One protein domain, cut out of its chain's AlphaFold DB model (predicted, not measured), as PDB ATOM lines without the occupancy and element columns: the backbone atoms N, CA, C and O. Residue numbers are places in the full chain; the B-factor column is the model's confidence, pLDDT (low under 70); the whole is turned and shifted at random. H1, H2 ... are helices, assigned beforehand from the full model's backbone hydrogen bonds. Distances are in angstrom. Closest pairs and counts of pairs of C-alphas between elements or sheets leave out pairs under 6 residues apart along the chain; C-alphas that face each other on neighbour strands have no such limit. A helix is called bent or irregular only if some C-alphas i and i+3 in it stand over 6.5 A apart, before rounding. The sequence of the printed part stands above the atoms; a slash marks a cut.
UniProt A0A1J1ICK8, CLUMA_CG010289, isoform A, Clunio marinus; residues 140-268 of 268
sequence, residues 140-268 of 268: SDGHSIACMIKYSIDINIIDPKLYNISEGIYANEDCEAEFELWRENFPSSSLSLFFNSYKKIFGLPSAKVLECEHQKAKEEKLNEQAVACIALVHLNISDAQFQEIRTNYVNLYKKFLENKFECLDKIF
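Overview. This is residues 140 to 268 of the 268 residues of the protein "CLUMA_CG010289, isoform A" of Clunio marinus (UniProt A0A1J1ICK8). One long helix, H5, forms one side of an elongated body, and H3 and H4 follow one another along it, H3 by its last part and H4 by its earlier part. On the side of H4 away from H5, H1 crosses H4, and H2 packs on H1. The printed part has 129 residues with five named helices in the order H1, H2, H3, H4, H5, and no named strand; the class is all helix. The whole is only just compact, close to loose, with a radius of gyration of the C-alphas of 16.2 A, and its C-alphas span 51 by 33 by 24 A.

Along the chain. H5, residues 239 to 267, is the longest helix at 42.2 A; it begins at C-alpha 239 at (-44.872, 22.482, -30.220) and ends at C-alpha 267 at (-30.570, -9.065, -6.103). H4 is residues 222 to 232, 15.4 A long, and H3 is residues 207 to 219, 18.4 A long. H1, residues 140 to 154, is 22.8 A long and begins at C-alpha 140 at (-21.965, 28.451, -27.154); it is irregular, with C-alphas 140 and 143 7.1 A apart. H2, residues 176 to 185, is 13.9 A long.

Arrangement. H4 and H5 are a helical hairpin at a shallow tilt of 17 degrees, opposite ways; they touch, H5 with residues 245 to 256 alone, and the closest C-alphas, of Cys 229 and Ile 245, are 5.7 A apart. H5 touches H3 with residues 256 to 267 alone, at a steep tilt of 43 degrees, opposite ways; the closest C-alphas, of Val 209 and Cys 263, are 5.7 A apart. H3 and H4 are close but not clearly touching, with the C-alphas of Ala 217 and Asn 223 closest at 6.5 A. H1 touches H4 at a steep tilt of 51 degrees, opposite ways, closest at the C-alphas of Ile 145 and Ala 231, 5.5 A. H2 touches H1 at a steep tilt of 69 degrees, only just short of about perpendicular, the same way, with the C-alphas of Tyr 151 and Phe 179 closest at 6.9 A. H1 and H5 are apart, and so are H2 and H3. In H2, H3, H4 and H5 every O i to N i+4 pair is within hydrogen-bond range; in H1, 10 of 11 are.

Size, cuts and confidence. The two C-alphas farthest apart, of Gly 168 and Gly 203, are 51.8 A apart. The printed part has no cut. The links H1 to H2 and H2 to H3 are long, 21 residues each; in the second, residues 200 to 201 pair antiparallel with residues 204 to 205. The link H3 to H4 is tight. The mean pLDDT of the printed part is 83.4, and residues 140 to 142 and 187 to 198 are under 70.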
ATOM      1  N   SER A 140     -23.038  29.125 -27.916       43.31
ATOM      2  CA  SER A 140     -21.965  28.451 -27.154       43.31
ATOM      3  C   SER A 140     -22.339  27.041 -26.673       43.31
ATOM      4  O   SER A 140     -21.445  26.239 -26.430       43.31
ATOM      5  N   ASP A 141     -23.637  26.719 -26.580       53.75
ATOM      6  CA  ASP A 141     -24.135  25.338 -26.407       53.75
ATOM      7  C   ASP A 141     -24.048  24.536 -27.739       53.75
ATOM      8  O   ASP A 141     -24.349  23.344 -27.769       53.75
ATOM      9  N   GLY A 142     -23.627  25.169 -28.847       68.25
ATOM     10  CA  GLY A 142     -23.708  24.630 -30.211       68.25
ATOM     11  C   GLY A 142     -22.906  23.351 -30.445       68.25
ATOM     12  O   GLY A 142     -23.481  22.383 -30.920       68.25
ATOM     13  N   HIS A 143     -21.625  23.319 -30.061       81.62
ATOM     14  CA  HIS A 143     -20.744  22.178 -30.347       81.62
ATOM     15  C   HIS A 143     -21.198  20.892 -29.641       81.62
ATOM     16  O   HIS A 143     -21.462  19.885 -30.287       81.62
ATOM     17  N   SER A 144     -21.382  20.934 -28.316       80.88
ATOM     18  CA  SER A 144     -21.791  19.750 -27.549       80.88
ATOM     19  C   SER A 144     -23.161  19.227 -27.992       80.88
ATOM     20  O   SER A 144     -23.324  18.023 -28.175       80.88
ATOM     21  N   ILE A 145     -24.129  20.116 -28.244       81.69
ATOM     22  CA  ILE A 145     -25.450  19.728 -28.753       81.69
ATOM     23  C   ILE A 145     -25.359  19.175 -30.180       81.69
ATOM     24  O   ILE A 145     -25.974  18.149 -30.465       81.69
ATOM     25  N   ALA A 146     -24.578  19.795 -31.066       86.38
ATOM     26  CA  ALA A 146     -24.357  19.296 -32.418       86.38
ATOM     27  C   ALA A 146     -23.700  17.909 -32.413       86.38
ATOM     28  O   ALA A 146     -24.150  17.025 -33.139       86.38
ATOM     29  N   CYS A 147     -22.727  17.676 -31.531       87.88
ATOM     30  CA  CYS A 147     -22.131  16.363 -31.331       87.88
ATOM     31  C   CYS A 147     -23.129  15.353 -30.755       87.88
ATOM     32  O   CYS A 147     -23.183  14.225 -31.239       87.88
ATOM     33  N   MET A 148     -23.981  15.733 -29.796       87.94
ATOM     34  CA  MET A 148     -25.040  14.848 -29.287       87.94
ATOM     35  C   MET A 148     -26.031  14.459 -30.389       87.94
ATOM     36  O   MET A 148     -26.438  13.297 -30.465       87.94
ATOM     37  N   ILE A 149     -26.406  15.408 -31.256       88.81
ATOM     38  CA  ILE A 149     -27.259  15.161 -32.426       88.81
ATOM     39  C   ILE A 149     -26.560  14.204 -33.387       88.81
ATOM     40  O   ILE A 149     -27.154  13.190 -33.746       88.81
ATOM     41  N   LYS A 150     -25.306  14.492 -33.758       91.12
ATOM     42  CA  LYS A 150     -24.500  13.662 -34.660       91.12
ATOM     43  C   LYS A 150     -24.409  12.229 -34.153       91.12
ATOM     44  O   LYS A 150     -24.833  11.315 -34.845       91.12
ATOM     45  N   TYR A 151     -23.988  12.058 -32.899       89.81
ATOM     46  CA  TYR A 151     -23.895  10.752 -32.255       89.81
ATOM     47  C   TYR A 151     -25.229  10.007 -32.310       89.81
ATOM     48  O   TYR A 151     -25.284   8.859 -32.734       89.81
ATOM     49  N   SER A 152     -26.319  10.677 -31.922       91.25
ATOM     50  CA  SER A 152     -27.659  10.082 -31.876       91.25
ATOM     51  C   SER A 152     -28.198   9.706 -33.262       91.25
ATOM     52  O   SER A 152     -28.972   8.752 -33.362       91.25
ATOM     53  N   ILE A 153     -27.807  10.423 -34.319       91.62
ATOM     54  CA  ILE A 153     -28.089  10.055 -35.714       91.62
ATOM     55  C   ILE A 153     -27.255   8.827 -36.103       91.62
ATOM     56  O   ILE A 153     -27.821   7.839 -36.568       91.62
ATOM     57  N   ASP A 154     -25.946   8.843 -35.839       91.12
ATOM     58  CA  ASP A 154     -25.012   7.769 -36.210       91.12
ATOM     59  C   ASP A 154     -25.398   6.415 -35.587       91.12
ATOM     60  O   ASP A 154     -25.276   5.363 -36.219       91.12
ATOM     61  N   ILE A 155     -25.933   6.427 -34.360       90.44
ATOM     62  CA  ILE A 155     -26.409   5.216 -33.671       90.44
ATOM     63  C   ILE A 155     -27.900   4.908 -33.892       90.44
ATOM     64  O   ILE A 155     -28.427   3.988 -33.256       90.44
ATOM     65  N   ASN A 156     -28.556   5.627 -34.808       92.69
ATOM     66  CA  ASN A 156     -29.950   5.454 -35.230       92.69
ATOM     67  C   ASN A 156     -30.999   5.648 -34.117       92.69
ATOM     68  O   ASN A 156     -31.994   4.926 -34.064       92.69
ATOM     69  N   ILE A 157     -30.789   6.609 -33.215       91.88
ATOM     70  CA  ILE A 157     -31.803   7.042 -32.235       91.88
ATOM     71  C   ILE A 157     -32.643   8.201 -32.780       91.88
ATOM     72  O   ILE A 157     -33.844   8.255 -32.525       91.88
ATOM     73  N   ILE A 158     -32.030   9.119 -33.532       91.06
ATOM     74  CA  ILE A 158     -32.717  10.247 -34.170       91.06
ATOM     75  C   ILE A 158     -32.758  10.022 -35.680       91.06
ATOM     76  O   ILE A 158     -31.720   9.827 -36.305       91.06
ATOM     77  N   ASP A 159     -33.946  10.138 -36.276       91.25
ATOM     78  CA  ASP A 159     -34.075  10.331 -37.722       91.25
ATOM     79  C   ASP A 159     -34.062  11.841 -38.028       91.25
ATOM     80  O   ASP A 159     -34.994  12.556 -37.631       91.25
ATOM     81  N   PRO A 160     -33.043  12.358 -38.741       88.88
ATOM     82  CA  PRO A 160     -32.960  13.781 -39.059       88.88
ATOM     83  C   PRO A 160     -34.155  14.278 -39.885       88.88
ATOM     84  O   PRO A 160     -34.526  15.448 -39.766       88.88
ATOM     85  N   LYS A 161     -34.807  13.413 -40.675       90.00
ATOM     86  CA  LYS A 161     -35.987  13.782 -41.473       90.00
ATOM     87  C   LYS A 161     -37.214  14.034 -40.602       90.00
ATOM     88  O   LYS A 161     -37.963  14.962 -40.889       90.00
ATOM     89  N   LEU A 162     -37.407  13.261 -39.530       88.00
ATOM     90  CA  LEU A 162     -38.559  13.418 -38.627       88.00
ATOM     91  C   LEU A 162     -38.539  14.752 -37.869       88.00
ATOM     92  O   LEU A 162     -39.593  15.299 -37.538       88.00
ATOM     93  N   TYR A 163     -37.346  15.294 -37.623       85.31
ATOM     94  CA  TYR A 163     -37.150  16.532 -36.865       85.31
ATOM     95  C   TYR A 163     -36.676  17.717 -37.720       85.31
ATOM     96  O   TYR A 163     -36.376  18.773 -37.169       85.31
ATOM     97  N   ASN A 164     -36.649  17.578 -39.053       86.12
ATOM     98  CA  ASN A 164     -36.164  18.598 -39.996       86.12
ATOM     99  C   ASN A 164     -34.760  19.130 -39.642       86.12
ATOM    100  O   ASN A 164     -34.492  20.333 -39.720       86.12
ATOM    101  N   ILE A 165     -33.863  18.235 -39.227       85.50
ATOM    102  CA  ILE A 165     -32.500  18.586 -38.819       85.50
ATOM    103  C   ILE A 165     -31.653  18.795 -40.074       85.50
ATOM    104  O   ILE A 165     -31.426  17.862 -40.843       85.50
ATOM    105  N   SER A 166     -31.173  20.021 -40.275       85.44
ATOM    106  CA  SER A 166     -30.233  20.333 -41.355       85.44
ATOM    107  C   SER A 166     -28.859  19.725 -41.068       85.44
ATOM    108  O   SER A 166     -28.332  19.906 -39.971       85.44
ATOM    109  N   GLU A 167     -28.245  19.078 -42.063       84.25
ATOM    110  CA  GLU A 167     -26.867  18.557 -41.972       84.25
ATOM    111  C   GLU A 167     -25.863  19.632 -41.537       84.25
ATOM    112  O   GLU A 167     -24.920  19.344 -40.805       84.25
ATOM    113  N   GLY A 168     -26.101  20.899 -41.899       82.44
ATOM    114  CA  GLY A 168     -25.244  22.022 -41.511       82.44
ATOM    115  C   GLY A 168     -25.132  22.258 -39.999       82.44
ATOM    116  O   GLY A 168     -24.258  23.009 -39.585       82.44
ATOM    117  N   ILE A 169     -25.985  21.626 -39.183       81.00
ATOM    118  CA  ILE A 169     -25.916  21.686 -37.716       81.00
ATOM    119  C   ILE A 169     -24.741  20.862 -37.175       81.00
ATOM    120  O   ILE A 169     -24.195  21.230 -36.145       81.00
ATOM    121  N   TYR A 170     -24.356  19.765 -37.837       82.50
ATOM    122  CA  TYR A 170     -23.411  18.789 -37.274       82.50
ATOM    123  C   TYR A 170     -22.331  18.290 -38.243       82.50
ATOM    124  O   TYR A 170     -21.368  17.647 -37.819       82.50
ATOM    125  N   ALA A 171     -22.456  18.561 -39.545       81.25
ATOM    126  CA  ALA A 171     -21.561  18.011 -40.562       81.25
ATOM    127  C   ALA A 171     -20.091  18.432 -40.376       81.25
ATOM    128  O   ALA A 171     -19.196  17.633 -40.632       81.25
ATOM    129  N   ASN A 172     -19.851  19.655 -39.892       79.38
ATOM    130  CA  ASN A 172     -18.508  20.234 -39.758       79.38
ATOM    131  C   ASN A 172     -17.937  20.154 -38.333       79.38
ATOM    132  O   ASN A 172     -16.863  20.696 -38.085       79.38
ATOM    133  N   GLU A 173     -18.648  19.513 -37.404       82.75
ATOM    134  CA  GLU A 173     -18.200  19.370 -36.019       82.75
ATOM    135  C   GLU A 173     -17.280  18.151 -35.874       82.75
ATOM    136  O   GLU A 173     -17.629  17.031 -36.285       82.75
ATOM    137  N   ASP A 174     -16.107  18.383 -35.282       88.12
ATOM    138  CA  ASP A 174     -15.179  17.334 -34.865       88.12
ATOM    139  C   ASP A 174     -15.587  16.834 -33.479       88.12
ATOM    140  O   ASP A 174     -15.332  17.494 -32.481       88.12
ATOM    141  N   CYS A 175     -16.279  15.696 -33.449       89.19
ATOM    142  CA  CYS A 175     -16.905  15.149 -32.247       89.19
ATOM    143  C   CYS A 175     -16.228  13.867 -31.752       89.19
ATOM    144  O   CYS A 175     -16.787  13.174 -30.902       89.19
ATOM    145  N   GLU A 176     -15.083  13.476 -32.323       88.31
ATOM    146  CA  GLU A 176     -14.485  12.167 -32.031       88.31
ATOM    147  C   GLU A 176     -14.097  12.031 -30.553       88.31
ATOM    148  O   GLU A 176     -14.339  10.984 -29.948       88.31
ATOM    149  N   ALA A 177     -13.597  13.105 -29.934       85.25
ATOM    150  CA  ALA A 177     -13.264  13.120 -28.511       85.25
ATOM    151  C   ALA A 177     -14.513  12.937 -27.623       85.25
ATOM    152  O   ALA A 177     -14.506  12.140 -26.681       85.25
ATOM    153  N   GLU A 178     -15.613  13.624 -27.938       84.62
ATOM    154  CA  GLU A 178     -16.908  13.452 -27.282       84.62
ATOM    155  C   GLU A 178     -17.436  12.029 -27.476       84.62
ATOM    156  O   GLU A 178     -17.939  11.426 -26.530       84.62
ATOM    157  N   PHE A 179     -17.300  11.465 -28.676       87.06
ATOM    158  CA  PHE A 179     -17.789  10.125 -28.999       87.06
ATOM    159  C   PHE A 179     -17.011   9.042 -28.262       87.06
ATOM    160  O   PHE A 179     -17.609   8.066 -27.810       87.06
ATOM    161  N   GLU A 180     -15.690   9.166 -28.148       85.31
ATOM    162  CA  GLU A 180     -14.874   8.284 -27.307       85.31
ATOM    163  C   GLU A 180     -15.346   8.340 -25.854       85.31
ATOM    164  O   GLU A 180     -15.729   7.308 -25.296       85.31
ATOM    165  N   LEU A 181     -15.460   9.546 -25.286       80.88
ATOM    166  CA  LEU A 181     -15.958   9.733 -23.926       80.88
ATOM    167  C   LEU A 181     -17.359   9.144 -23.743       80.88
ATOM    168  O   LEU A 181     -17.625   8.496 -22.737       80.88
ATOM    169  N   TRP A 182     -18.278   9.354 -24.675       81.25
ATOM    170  CA  TRP A 182     -19.658   8.894 -24.554       81.25
ATOM    171  C   TRP A 182     -19.825   7.396 -24.775       81.25
ATOM    172  O   TRP A 182     -20.618   6.779 -24.071       81.25
ATOM    173  N   ARG A 183     -19.061   6.780 -25.681       81.12
ATOM    174  CA  ARG A 183     -19.064   5.317 -25.852       81.12
ATOM    175  C   ARG A 183     -18.592   4.604 -24.591       81.12
ATOM    176  O   ARG A 183     -19.145   3.565 -24.235       81.12
ATOM    177  N   GLU A 184     -17.599   5.168 -23.909       76.44
ATOM    178  CA  GLU A 184     -17.123   4.648 -22.628       76.44
ATOM    179  C   GLU A 184     -18.104   4.941 -21.494       76.44
ATOM    180  O   GLU A 184     -18.383   4.069 -20.670       76.44
ATOM    181  N   ASN A 185     -18.652   6.158 -21.463       73.69
ATOM    182  CA  ASN A 185     -19.424   6.623 -20.326       73.69
ATOM    183  C   ASN A 185     -20.901   6.255 -20.395       73.69
ATOM    184  O   ASN A 185     -21.408   5.881 -19.355       73.69
ATOM    185  N   PHE A 186     -21.615   6.292 -21.525       71.44
ATOM    186  CA  PHE A 186     -23.068   6.039 -21.546       71.44
ATOM    187  C   PHE A 186     -23.525   4.734 -20.887       71.44
ATOM    188  O   PHE A 186     -24.538   4.767 -20.190       71.44
ATOM    189  N   PRO A 187     -22.790   3.614 -20.977       60.84
ATOM    190  CA  PRO A 187     -23.133   2.405 -20.232       60.84
ATOM    191  C   PRO A 187     -23.115   2.558 -18.701       60.84
ATOM    192  O   PRO A 187     -23.815   1.829 -18.007       60.84
ATOM    193  N   SER A 188     -22.303   3.473 -18.166       59.19
ATOM    194  CA  SER A 188     -22.030   3.627 -16.726       59.19
ATOM    195  C   SER A 188     -22.298   5.025 -16.173       59.19
ATOM    196  O   SER A 188     -22.232   5.252 -14.964       59.19
ATOM    197  N   SER A 189     -22.567   5.991 -17.043       60.84
ATOM    198  CA  SER A 189     -22.897   7.344 -16.676       60.84
ATOM    199  C   SER A 189     -24.288   7.249 -16.105       60.84
ATOM    200  O   SER A 189     -25.262   7.027 -16.830       60.84
ATOM    201  N   SER A 190     -24.404   7.493 -14.804       49.62
ATOM    202  CA  SER A 190     -25.599   8.198 -14.401       49.62
ATOM    203  C   SER A 190     -25.515   9.519 -15.154       49.62
ATOM    204  O   SER A 190     -24.754  10.417 -14.796       49.62
ATOM    205  N   LEU A 191     -26.285   9.662 -16.233       50.34
ATOM    206  CA  LEU A 191     -26.886  10.963 -16.443       50.34
ATOM    207  C   LEU A 191     -27.468  11.272 -15.069       50.34
ATOM    208  O   LEU A 191     -28.373  10.567 -14.611       50.34
ATOM    209  N   SER A 192     -26.880  12.236 -14.359       46.34
ATOM    210  CA  SER A 192     -27.193  12.614 -12.969       46.34
ATOM    211  C   SER A 192     -28.651  13.070 -12.781       46.34
ATOM    212  O   SER A 192     -29.019  13.693 -11.792       46.34
ATOM    213  N   LEU A 193     -29.464  12.814 -13.797       45.78
ATOM    214  CA  LEU A 193     -30.812  13.210 -14.085       45.78
ATOM    215  C   LEU A 193     -31.824  12.210 -13.528       45.78
ATOM    216  O   LEU A 193     -32.963  12.602 -13.290       45.78
ATOM    217  N   PHE A 194     -31.439  10.944 -13.325       53.97
ATOM    218  CA  PHE A 194     -32.429   9.898 -13.078       53.97
ATOM    219  C   PHE A 194     -32.523   9.524 -11.605       53.97
ATOM    220  O   PHE A 194     -33.598   9.694 -11.028       53.97
ATOM    221  N   PHE A 195     -31.418   9.145 -10.955       53.59
ATOM    222  CA  PHE A 195     -31.388   8.895  -9.514       53.59
ATOM    223  C   PHE A 195     -29.966   8.998  -8.950       53.59
ATOM    224  O   PHE A 195     -29.044   8.407  -9.502       53.59
ATOM    225  N   ASN A 196     -29.775   9.698  -7.827       55.81
ATOM    226  CA  ASN A 196     -28.488   9.663  -7.125       55.81
ATOM    227  C   ASN A 196     -28.176   8.224  -6.697       55.81
ATOM    228  O   ASN A 196     -28.992   7.593  -6.022       55.81
ATOM    229  N   SER A 197     -26.986   7.730  -7.048       59.12
ATOM    230  CA  SER A 197     -26.514   6.419  -6.614       59.12
ATOM    231  C   SER A 197     -26.405   6.405  -5.089       59.12
ATOM    232  O   SER A 197     -25.508   7.017  -4.498       59.12
ATOM    233  N   TYR A 198     -27.327   5.718  -4.425       69.62
ATOM    234  CA  TYR A 198     -27.176   5.434  -3.007       69.62
ATOM    235  C   TYR A 198     -26.051   4.426  -2.834       69.62
ATOM    236  O   TYR A 198     -25.999   3.461  -3.582       69.62
ATOM    237  N   LYS A 199     -25.180   4.606  -1.835       79.88
ATOM    238  CA  LYS A 199     -24.180   3.584  -1.462       79.88
ATOM    239  C   LYS A 199     -24.823   2.352  -0.814       79.88
ATOM    240  O   LYS A 199     -24.214   1.284  -0.789       79.88
ATOM    241  N   LYS A 200     -26.022   2.527  -0.250       85.38
ATOM    242  CA  LYS A 200     -26.800   1.482   0.409       85.38
ATOM    243  C   LYS A 200     -28.287   1.644   0.140       85.38
ATOM    244  O   LYS A 200     -28.774   2.771   0.131       85.38
ATOM    245  N   ILE A 201     -28.981   0.529  -0.022       88.00
ATOM    246  CA  ILE A 201     -30.440   0.463  -0.081       88.00
ATOM    247  C   ILE A 201     -30.896  -0.687   0.820       88.00
ATOM    248  O   ILE A 201     -30.253  -1.737   0.827       88.00
ATOM    249  N   PHE A 202     -31.928  -0.469   1.640       87.69
ATOM    250  CA  PHE A 202     -32.338  -1.420   2.688       87.69
ATOM    251  C   PHE A 202     -31.189  -1.818   3.647       87.69
ATOM    252  O   PHE A 202     -31.169  -2.905   4.215       87.69
ATOM    253  N   GLY A 203     -30.193  -0.945   3.817       84.44
ATOM    254  CA  GLY A 203     -29.000  -1.171   4.638       84.44
ATOM    255  C   GLY A 203     -27.898  -1.996   3.959       84.44
ATOM    256  O   GLY A 203     -26.769  -2.018   4.463       84.44
ATOM    257  N   LEU A 204     -28.183  -2.592   2.797       87.94
ATOM    258  CA  LEU A 204     -27.271  -3.438   2.028       87.94
ATOM    259  C   LEU A 204     -26.479  -2.634   0.988       87.94
ATOM    260  O   LEU A 204     -26.978  -1.626   0.484       87.94
ATOM    261  N   PRO A 205     -25.249  -3.055   0.630       89.81
ATOM    262  CA  PRO A 205     -24.498  -2.445  -0.465       89.81
ATOM    263  C   PRO A 205     -25.273  -2.499  -1.786       89.81
ATOM    264  O   PRO A 205     -25.732  -3.556  -2.207       89.81
ATOM    265  N   SER A 206     -25.354  -1.370  -2.479       88.88
ATOM    266  CA  SER A 206     -26.091  -1.231  -3.744       88.88
ATOM    267  C   SER A 206     -25.249  -1.507  -4.994       88.88
ATOM    268  O   SER A 206     -25.766  -1.401  -6.099       88.88
ATOM    269  N   ALA A 207     -23.961  -1.845  -4.858       89.62
ATOM    270  CA  ALA A 207     -23.040  -1.946  -5.996       89.62
ATOM    271  C   ALA A 207     -23.540  -2.907  -7.089       89.62
ATOM    272  O   ALA A 207     -23.517  -2.557  -8.263       89.62
ATOM    273  N   LYS A 208     -24.076  -4.070  -6.696       90.94
ATOM    274  CA  LYS A 208     -24.668  -5.034  -7.636       90.94
ATOM    275  C   LYS A 208     -25.954  -4.516  -8.285       90.94
ATOM    276  O   LYS A 208     -26.224  -4.839  -9.436       90.94
ATOM    277  N   VAL A 209     -26.742  -3.718  -7.557       89.75
ATOM    278  CA  VAL A 209     -27.969  -3.098  -8.088       89.75
ATOM    279  C   VAL A 209     -27.591  -2.088  -9.156       89.75
ATOM    280  O   VAL A 209     -28.136  -2.135 -10.250       89.75
ATOM    281  N   LEU A 210     -26.588  -1.255  -8.878       87.06
ATOM    282  CA  LEU A 210     -26.053  -0.290  -9.835       87.06
ATOM    283  C   LEU A 210     -25.465  -0.977 -11.072       87.06
ATOM    284  O   LEU A 210     -25.731  -0.542 -12.184       87.06
ATOM    285  N   GLU A 211     -24.717  -2.069 -10.900       88.31
ATOM    286  CA  GLU A 211     -24.199  -2.864 -12.021       88.31
ATOM    287  C   GLU A 211     -25.331  -3.414 -12.903       88.31
ATOM    288  O   GLU A 211     -25.280  -3.289 -14.126       88.31
ATOM    289  N   CYS A 212     -26.389  -3.953 -12.289       91.12
ATOM    290  CA  CYS A 212     -27.575  -4.413 -13.007       91.12
ATOM    291  C   CYS A 212     -28.297  -3.266 -13.738       91.12
ATOM    292  O   CYS A 212     -28.648  -3.412 -14.909       91.12
ATOM    293  N   GLU A 213     -28.492  -2.118 -13.079       88.19
ATOM    294  CA  GLU A 213     -29.125  -0.936 -13.677       88.19
ATOM    295  C   GLU A 213     -28.317  -0.429 -14.881       88.19
ATOM    296  O   GLU A 213     -28.895  -0.153 -15.933       88.19
ATOM    297  N   HIS A 214     -26.987  -0.368 -14.763       86.50
ATOM    298  CA  HIS A 214     -26.077   0.001 -15.851       86.50
ATOM    299  C   HIS A 214     -26.154  -0.982 -17.022       86.50
ATOM    300  O   HIS A 214     -26.241  -0.565 -18.178       86.50
ATOM    301  N   GLN A 215     -26.177  -2.288 -16.742       88.62
ATOM    302  CA  GLN A 215     -26.318  -3.301 -17.784       88.62
ATOM    303  C   GLN A 215     -27.633  -3.128 -18.556       88.62
ATOM    304  O   GLN A 215     -27.613  -3.094 -19.786       88.62
ATOM    305  N   LYS A 216     -28.758  -2.952 -17.856       89.81
ATOM    306  CA  LYS A 216     -30.058  -2.720 -18.500       89.81
ATOM    307  C   LYS A 216     -30.091  -1.417 -19.296       89.81
ATOM    308  O   LYS A 216     -30.555  -1.400 -20.431       89.81
ATOM    309  N   ALA A 217     -29.555  -0.331 -18.733       86.75
ATOM    310  CA  ALA A 217     -29.464   0.950 -19.427       86.75
ATOM    311  C   ALA A 217     -28.655   0.841 -20.729       86.75
ATOM    312  O   ALA A 217     -29.056   1.424 -21.734       86.75
ATOM    313  N   LYS A 218     -27.571   0.054 -20.725       86.31
ATOM    314  CA  LYS A 218     -26.757  -0.244 -21.910       86.31
ATOM    315  C   LYS A 218     -27.512  -1.083 -22.944       86.31
ATOM    316  O   LYS A 218     -27.482  -0.752 -24.125       86.31
ATOM    317  N   GLU A 219     -28.157  -2.170 -22.522       89.44
ATOM    318  CA  GLU A 219     -28.896  -3.080 -23.416       89.44
ATOM    319  C   GLU A 219     -30.025  -2.355 -24.160       89.44
ATOM    320  O   GLU A 219     -30.244  -2.587 -25.349       89.44
ATOM    321  N   GLU A 220     -30.695  -1.427 -23.479       89.25
ATOM    322  CA  GLU A 220     -31.827  -0.670 -24.015       89.25
ATOM    323  C   GLU A 220     -31.444   0.721 -24.559       89.25
ATOM    324  O   GLU A 220     -32.307   1.440 -25.067       89.25
ATOM    325  N   LYS A 221     -30.161   1.102 -24.477       89.38
ATOM    326  CA  LYS A 221     -29.626   2.419 -24.870       89.38
ATOM    327  C   LYS A 221     -30.356   3.606 -24.219       89.38
ATOM    328  O   LYS A 221     -30.615   4.629 -24.859       89.38
ATOM    329  N   LEU A 222     -30.753   3.472 -22.950       88.19
ATOM    330  CA  LEU A 222     -31.619   4.454 -22.278       88.19
ATOM    331  C   LEU A 222     -30.935   5.812 -22.087       88.19
ATOM    332  O   LEU A 222     -31.588   6.853 -22.174       88.19
ATOM    333  N   ASN A 223     -29.625   5.817 -21.828       85.69
ATOM    334  CA  ASN A 223     -28.866   7.053 -21.638       85.69
ATOM    335  C   ASN A 223     -28.702   7.807 -22.961       85.69
ATOM    336  O   ASN A 223     -28.875   9.024 -23.009       85.69
ATOM    337  N   GLU A 224     -28.462   7.085 -24.049       88.12
ATOM    338  CA  GLU A 224     -28.395   7.643 -25.391       88.12
ATOM    339  C   GLU A 224     -29.754   8.212 -25.827       88.12
ATOM    340  O   GLU A 224     -29.822   9.321 -26.357       88.12
ATOM    341  N   GLN A 225     -30.855   7.513 -25.533       90.56
ATOM    342  CA  GLN A 225     -32.213   8.014 -25.783       90.56
ATOM    343  C   GLN A 225     -32.525   9.275 -24.960       90.56
ATOM    344  O   GLN A 225     -33.164  10.208 -25.458       90.56
ATOM    345  N   ALA A 226     -32.060   9.340 -23.709       86.19
ATOM    346  CA  ALA A 226     -32.228  10.515 -22.859       86.19
ATOM    347  C   ALA A 226     -31.442  11.719 -23.395       86.19
ATOM    348  O   ALA A 226     -31.986  12.823 -23.467       86.19
ATOM    349  N   VAL A 227     -30.196  11.508 -23.824       84.94
ATOM    350  CA  VAL A 227     -29.362  12.540 -24.460       84.94
ATOM    351  C   VAL A 227     -29.990  13.031 -25.756       84.94
ATOM    352  O   VAL A 227     -30.064  14.240 -25.960       84.94
ATOM    353  N   ALA A 228     -30.526  12.132 -26.582       89.12
ATOM    354  CA  ALA A 228     -31.245  12.509 -27.791       89.12
ATOM    355  C   ALA A 228     -32.436  13.432 -27.485       89.12
ATOM    356  O   ALA A 228     -32.588  14.478 -28.115       89.12
ATOM    357  N   CYS A 229     -33.243  13.110 -26.468       88.25
ATOM    358  CA  CYS A 229     -34.348  13.972 -26.041       88.25
ATOM    359  C   CYS A 229     -33.864  15.364 -25.597       88.25
ATOM    360  O   CYS A 229     -34.488  16.368 -25.937       88.25
ATOM    361  N   ILE A 230     -32.756  15.436 -24.852       83.56
ATOM    362  CA  ILE A 230     -32.167  16.705 -24.396       83.56
ATOM    363  C   ILE A 230     -31.634  17.512 -25.583       83.56
ATOM    364  O   ILE A 230     -31.857  18.719 -25.657       83.56
ATOM    365  N   ALA A 231     -30.961  16.869 -26.531       85.56
ATOM    366  CA  ALA A 231     -30.410  17.538 -27.700       85.56
ATOM    367  C   ALA A 231     -31.519  18.104 -28.602       85.56
ATOM    368  O   ALA A 231     -31.466  19.269 -28.999       85.56
ATOM    369  N   LEU A 232     -32.578  17.327 -28.851       87.31
ATOM    370  CA  LEU A 232     -33.681  17.727 -29.729       87.31
ATOM    371  C   LEU A 232     -34.429  18.978 -29.248       87.31
ATOM    372  O   LEU A 232     -34.892  19.759 -30.074       87.31
ATOM    373  N   VAL A 233     -34.538  19.219 -27.938       85.19
ATOM    374  CA  VAL A 233     -35.261  20.403 -27.427       85.19
ATOM    375  C   VAL A 233     -34.504  21.722 -27.567       85.19
ATOM    376  O   VAL A 233     -35.088  22.782 -27.337       85.19
ATOM    377  N   HIS A 234     -33.236  21.663 -27.976       81.19
ATOM    378  CA  HIS A 234     -32.447  22.836 -28.348       81.19
ATOM    379  C   HIS A 234     -32.641  23.229 -29.819       81.19
ATOM    380  O   HIS A 234     -32.232  24.318 -30.220       81.19
ATOM    381  N   LEU A 235     -33.281  22.375 -30.623       81.12
ATOM    382  CA  LEU A 235     -33.599  22.669 -32.013       81.12
ATOM    383  C   LEU A 235     -34.860  23.530 -32.133       81.12
ATOM    384  O   LEU A 235     -35.731  23.542 -31.261       81.12
ATOM    385  N   ASN A 236     -34.990  24.215 -33.271       80.31
ATOM    386  CA  ASN A 236     -36.208  24.943 -33.612       80.31
ATOM    387  C   ASN A 236     -37.314  23.971 -34.062       80.31
ATOM    388  O   ASN A 236     -37.577  23.811 -35.254       80.31
ATOM    389  N   ILE A 237     -37.928  23.294 -33.094       82.75
ATOM    390  CA  ILE A 237     -38.976  22.289 -33.298       82.75
ATOM    391  C   ILE A 237     -40.377  22.846 -33.032       82.75
ATOM    392  O   ILE A 237     -40.577  23.787 -32.250       82.75
ATOM    393  N   SER A 238     -41.371  22.225 -33.670       87.38
ATOM    394  CA  SER A 238     -42.784  22.534 -33.437       87.38
ATOM    395  C   SER A 238     -43.221  22.178 -32.011       87.38
ATOM    396  O   SER A 238     -42.626  21.329 -31.346       87.38
ATOM    397  N   ASP A 239     -44.312  22.789 -31.543       86.75
ATOM    398  CA  ASP A 239     -44.872  22.482 -30.220       86.75
ATOM    399  C   ASP A 239     -45.315  21.018 -30.101       86.75
ATOM    400  O   ASP A 239     -45.153  20.416 -29.041       86.75
ATOM    401  N   ALA A 240     -45.827  20.430 -31.188       89.50
ATOM    402  CA  ALA A 240     -46.207  19.021 -31.227       89.50
ATOM    403  C   ALA A 240     -44.990  18.107 -31.001       89.50
ATOM    404  O   ALA A 240     -45.019  17.273 -30.098       89.50
ATOM    405  N   GLN A 241     -43.897  18.332 -31.741       88.50
ATOM    406  CA  GLN A 241     -42.637  17.597 -31.563       88.50
ATOM    407  C   GLN A 241     -42.067  17.789 -30.153       88.50
ATOM    408  O   GLN A 241     -41.593  16.841 -29.536       88.50
ATOM    409  N   PHE A 242     -42.152  19.001 -29.599       86.50
ATOM    410  CA  PHE A 242     -41.691  19.264 -28.238       86.50
ATOM    411  C   PHE A 242     -42.488  18.475 -27.184       86.50
ATOM    412  O   PHE A 242     -41.895  17.921 -26.256       86.50
ATOM    413  N   GLN A 243     -43.818  18.380 -27.314       86.50
ATOM    414  CA  GLN A 243     -44.624  17.549 -26.408       86.50
ATOM    415  C   GLN A 243     -44.330  16.054 -26.569       86.50
ATOM    416  O   GLN A 243     -44.320  15.326 -25.574       86.50
ATOM    417  N   GLU A 244     -44.064  15.599 -27.793       89.50
ATOM    418  CA  GLU A 244     -43.652  14.221 -28.062       89.50
ATOM    419  C   GLU A 244     -42.320  13.898 -27.374       89.50
ATOM    420  O   GLU A 244     -42.255  12.960 -26.581       89.50
ATOM    421  N   ILE A 245     -41.289  14.727 -27.570       88.44
ATOM    422  CA  ILE A 245     -39.976  14.553 -26.929       88.44
ATOM    423  C   ILE A 245     -40.108  14.548 -25.408       88.44
ATOM    424  O   ILE A 245     -39.527  13.704 -24.728       88.44
ATOM    425  N   ARG A 246     -40.919  15.452 -24.853       84.81
ATOM    426  CA  ARG A 246     -41.182  15.484 -23.414       84.81
ATOM    427  C   ARG A 246     -41.860  14.200 -22.926       84.81
ATOM    428  O   ARG A 246     -41.524  13.715 -21.847       84.81
ATOM    429  N   THR A 247     -42.799  13.658 -23.694       86.56
ATOM    430  CA  THR A 247     -43.471  12.390 -23.375       86.56
ATOM    431  C   THR A 247     -42.483  11.228 -23.421       86.56
ATOM    432  O   THR A 247     -42.432  10.440 -22.477       86.56
ATOM    433  N   ASN A 248     -41.639  11.169 -24.453       89.06
ATOM    434  CA  ASN A 248     -40.589  10.162 -24.585       89.06
ATOM    435  C   ASN A 248     -39.619  10.231 -23.404       89.06
ATOM    436  O   ASN A 248     -39.381   9.221 -22.750       89.06
ATOM    437  N   TYR A 249     -39.163  11.428 -23.033       86.00
ATOM    438  CA  TYR A 249     -38.273  11.616 -21.888       86.00
ATOM    439  C   TYR A 249     -38.898  11.173 -20.553       86.00
ATOM    440  O   TYR A 249     -38.240  10.545 -19.723       86.00
ATOM    441  N   VAL A 250     -40.192  11.442 -20.341       84.31
ATOM    442  CA  VAL A 250     -40.921  10.934 -19.165       84.31
ATOM    443  C   VAL A 250     -41.008   9.408 -19.191       84.31
ATOM    444  O   VAL A 250     -40.829   8.777 -18.150       84.31
ATOM    445  N   ASN A 251     -41.261   8.804 -20.351       87.88
ATOM    446  CA  ASN A 251     -41.313   7.350 -20.487       87.88
ATOM    447  C   ASN A 251     -39.948   6.702 -20.211       87.88
ATOM    448  O   ASN A 251     -39.910   5.676 -19.537       87.88
ATOM    449  N   LEU A 252     -38.840   7.335 -20.609       88.38
ATOM    450  CA  LEU A 252     -37.493   6.893 -20.226       88.38
ATOM    451  C   LEU A 252     -37.313   6.899 -18.708       88.38
ATOM    452  O   LEU A 252     -36.814   5.930 -18.144       88.38
ATOM    453  N   TYR A 253     -37.775   7.951 -18.022       84.00
ATOM    454  CA  TYR A 253     -37.711   8.008 -16.559       84.00
ATOM    455  C   TYR A 253     -38.476   6.853 -15.907       84.00
ATOM    456  O   TYR A 253     -37.988   6.233 -14.959       84.00
ATOM    457  N   LYS A 254     -39.677   6.558 -16.417       87.88
ATOM    458  CA  LYS A 254     -40.455   5.403 -15.961       87.88
ATOM    459  C   LYS A 254     -39.653   4.127 -16.174       87.88
ATOM    460  O   LYS A 254     -39.445   3.405 -15.210       87.88
ATOM    461  N   LYS A 255     -39.089   3.933 -17.366       90.19
ATOM    462  CA  LYS A 255     -38.296   2.748 -17.692       90.19
ATOM    463  C   LYS A 255     -37.077   2.562 -16.782       90.19
ATOM    464  O   LYS A 255     -36.827   1.453 -16.322       90.19
ATOM    465  N   PHE A 256     -36.369   3.638 -16.431       88.25
ATOM    466  CA  PHE A 256     -35.289   3.583 -15.438       88.25
ATOM    467  C   PHE A 256     -35.773   3.115 -14.058       88.25
ATOM    468  O   PHE A 256     -35.084   2.343 -13.391       88.25
ATOM    469  N   LEU A 257     -36.943   3.577 -13.612       89.31
ATOM    470  CA  LEU A 257     -37.519   3.161 -12.333       89.31
ATOM    471  C   LEU A 257     -37.959   1.690 -12.349       89.31
ATOM    472  O   LEU A 257     -37.728   0.975 -11.379       89.31
ATOM    473  N   GLU A 258     -38.558   1.239 -13.446       91.94
ATOM    474  CA  GLU A 258     -38.949  -0.161 -13.647       91.94
ATOM    475  C   GLU A 258     -37.716  -1.072 -13.632       91.94
ATOM    476  O   GLU A 258     -37.649  -2.013 -12.844       91.94
ATOM    477  N   ASN A 259     -36.681  -0.713 -14.399       91.94
ATOM    478  CA  ASN A 259     -35.410  -1.435 -14.437       91.94
ATOM    479  C   ASN A 259     -34.739  -1.508 -13.061       91.94
ATOM    480  O   ASN A 259     -34.171  -2.541 -12.709       91.94
ATOM    481  N   LYS A 260     -34.843  -0.447 -12.253       90.62
ATOM    482  CA  LYS A 260     -34.394  -0.462 -10.859       90.62
ATOM    483  C   LYS A 260     -35.148  -1.484 -10.024       90.62
ATOM    484  O   LYS A 260     -34.509  -2.238  -9.298       90.62
ATOM    485  N   PHE A 261     -36.477  -1.523 -10.099       93.69
ATOM    486  CA  PHE A 261     -37.243  -2.510  -9.339       93.69
ATOM    487  C   PHE A 261     -36.923  -3.941  -9.772       93.69
ATOM    488  O   PHE A 261     -36.699  -4.785  -8.910       93.69
ATOM    489  N   GLU A 262     -36.788  -4.195 -11.074       95.25
ATOM    490  CA  GLU A 262     -36.347  -5.497 -11.587       95.25
ATOM    491  C   GLU A 262     -34.944  -5.879 -11.085       95.25
ATOM    492  O   GLU A 262     -34.691  -7.031 -10.738       95.25
ATOM    493  N   CYS A 263     -34.017  -4.920 -11.018       93.75
ATOM    494  CA  CYS A 263     -32.684  -5.160 -10.474       93.75
ATOM    495  C   CYS A 263     -32.700  -5.423  -8.969       93.75
ATOM    496  O   CYS A 263     -31.948  -6.274  -8.501       93.75
ATOM    497  N   LEU A 264     -33.548  -4.723  -8.213       93.56
ATOM    498  CA  LEU A 264     -33.714  -4.970  -6.785       93.56
ATOM    499  C   LEU A 264     -34.286  -6.371  -6.527       93.56
ATOM    500  O   LEU A 264     -33.712  -7.088  -5.717       93.56
ATOM    501  N   ASP A 265     -35.323  -6.779  -7.263       95.44
ATOM    502  CA  ASP A 265     -35.927  -8.123  -7.187       95.44
ATOM    503  C   ASP A 265     -34.938  -9.235  -7.560       95.44
ATOM    504  O   ASP A 265     -34.893 -10.297  -6.947       95.44
ATOM    505  N   LYS A 266     -34.070  -8.987  -8.547       94.88
ATOM    506  CA  LYS A 266     -33.023  -9.942  -8.933       94.88
ATOM    507  C   LYS A 266     -31.958 -10.134  -7.845       94.88
ATOM    508  O   LYS A 266     -31.278 -11.161  -7.837       94.88
ATOM    509  N   ILE A 267     -31.728  -9.124  -7.008       93.69
ATOM    510  CA  ILE A 267     -30.570  -9.065  -6.103       93.69
ATOM    511  C   ILE A 267     -30.936  -9.401  -4.658       93.69
ATOM    512  O   ILE A 267     -30.072  -9.936  -3.956       93.69
ATOM    513  N   PHE A 268     -32.158  -9.088  -4.231       89.88
ATOM    514  CA  PHE A 268     -32.653  -9.292  -2.870       89.88
ATOM    515  C   PHE A 268     -33.769 -10.335  -2.832       89.88
ATOM    516  O   PHE A 268     -33.623 -11.303  -2.054       89.88
TER     517      PHE A 268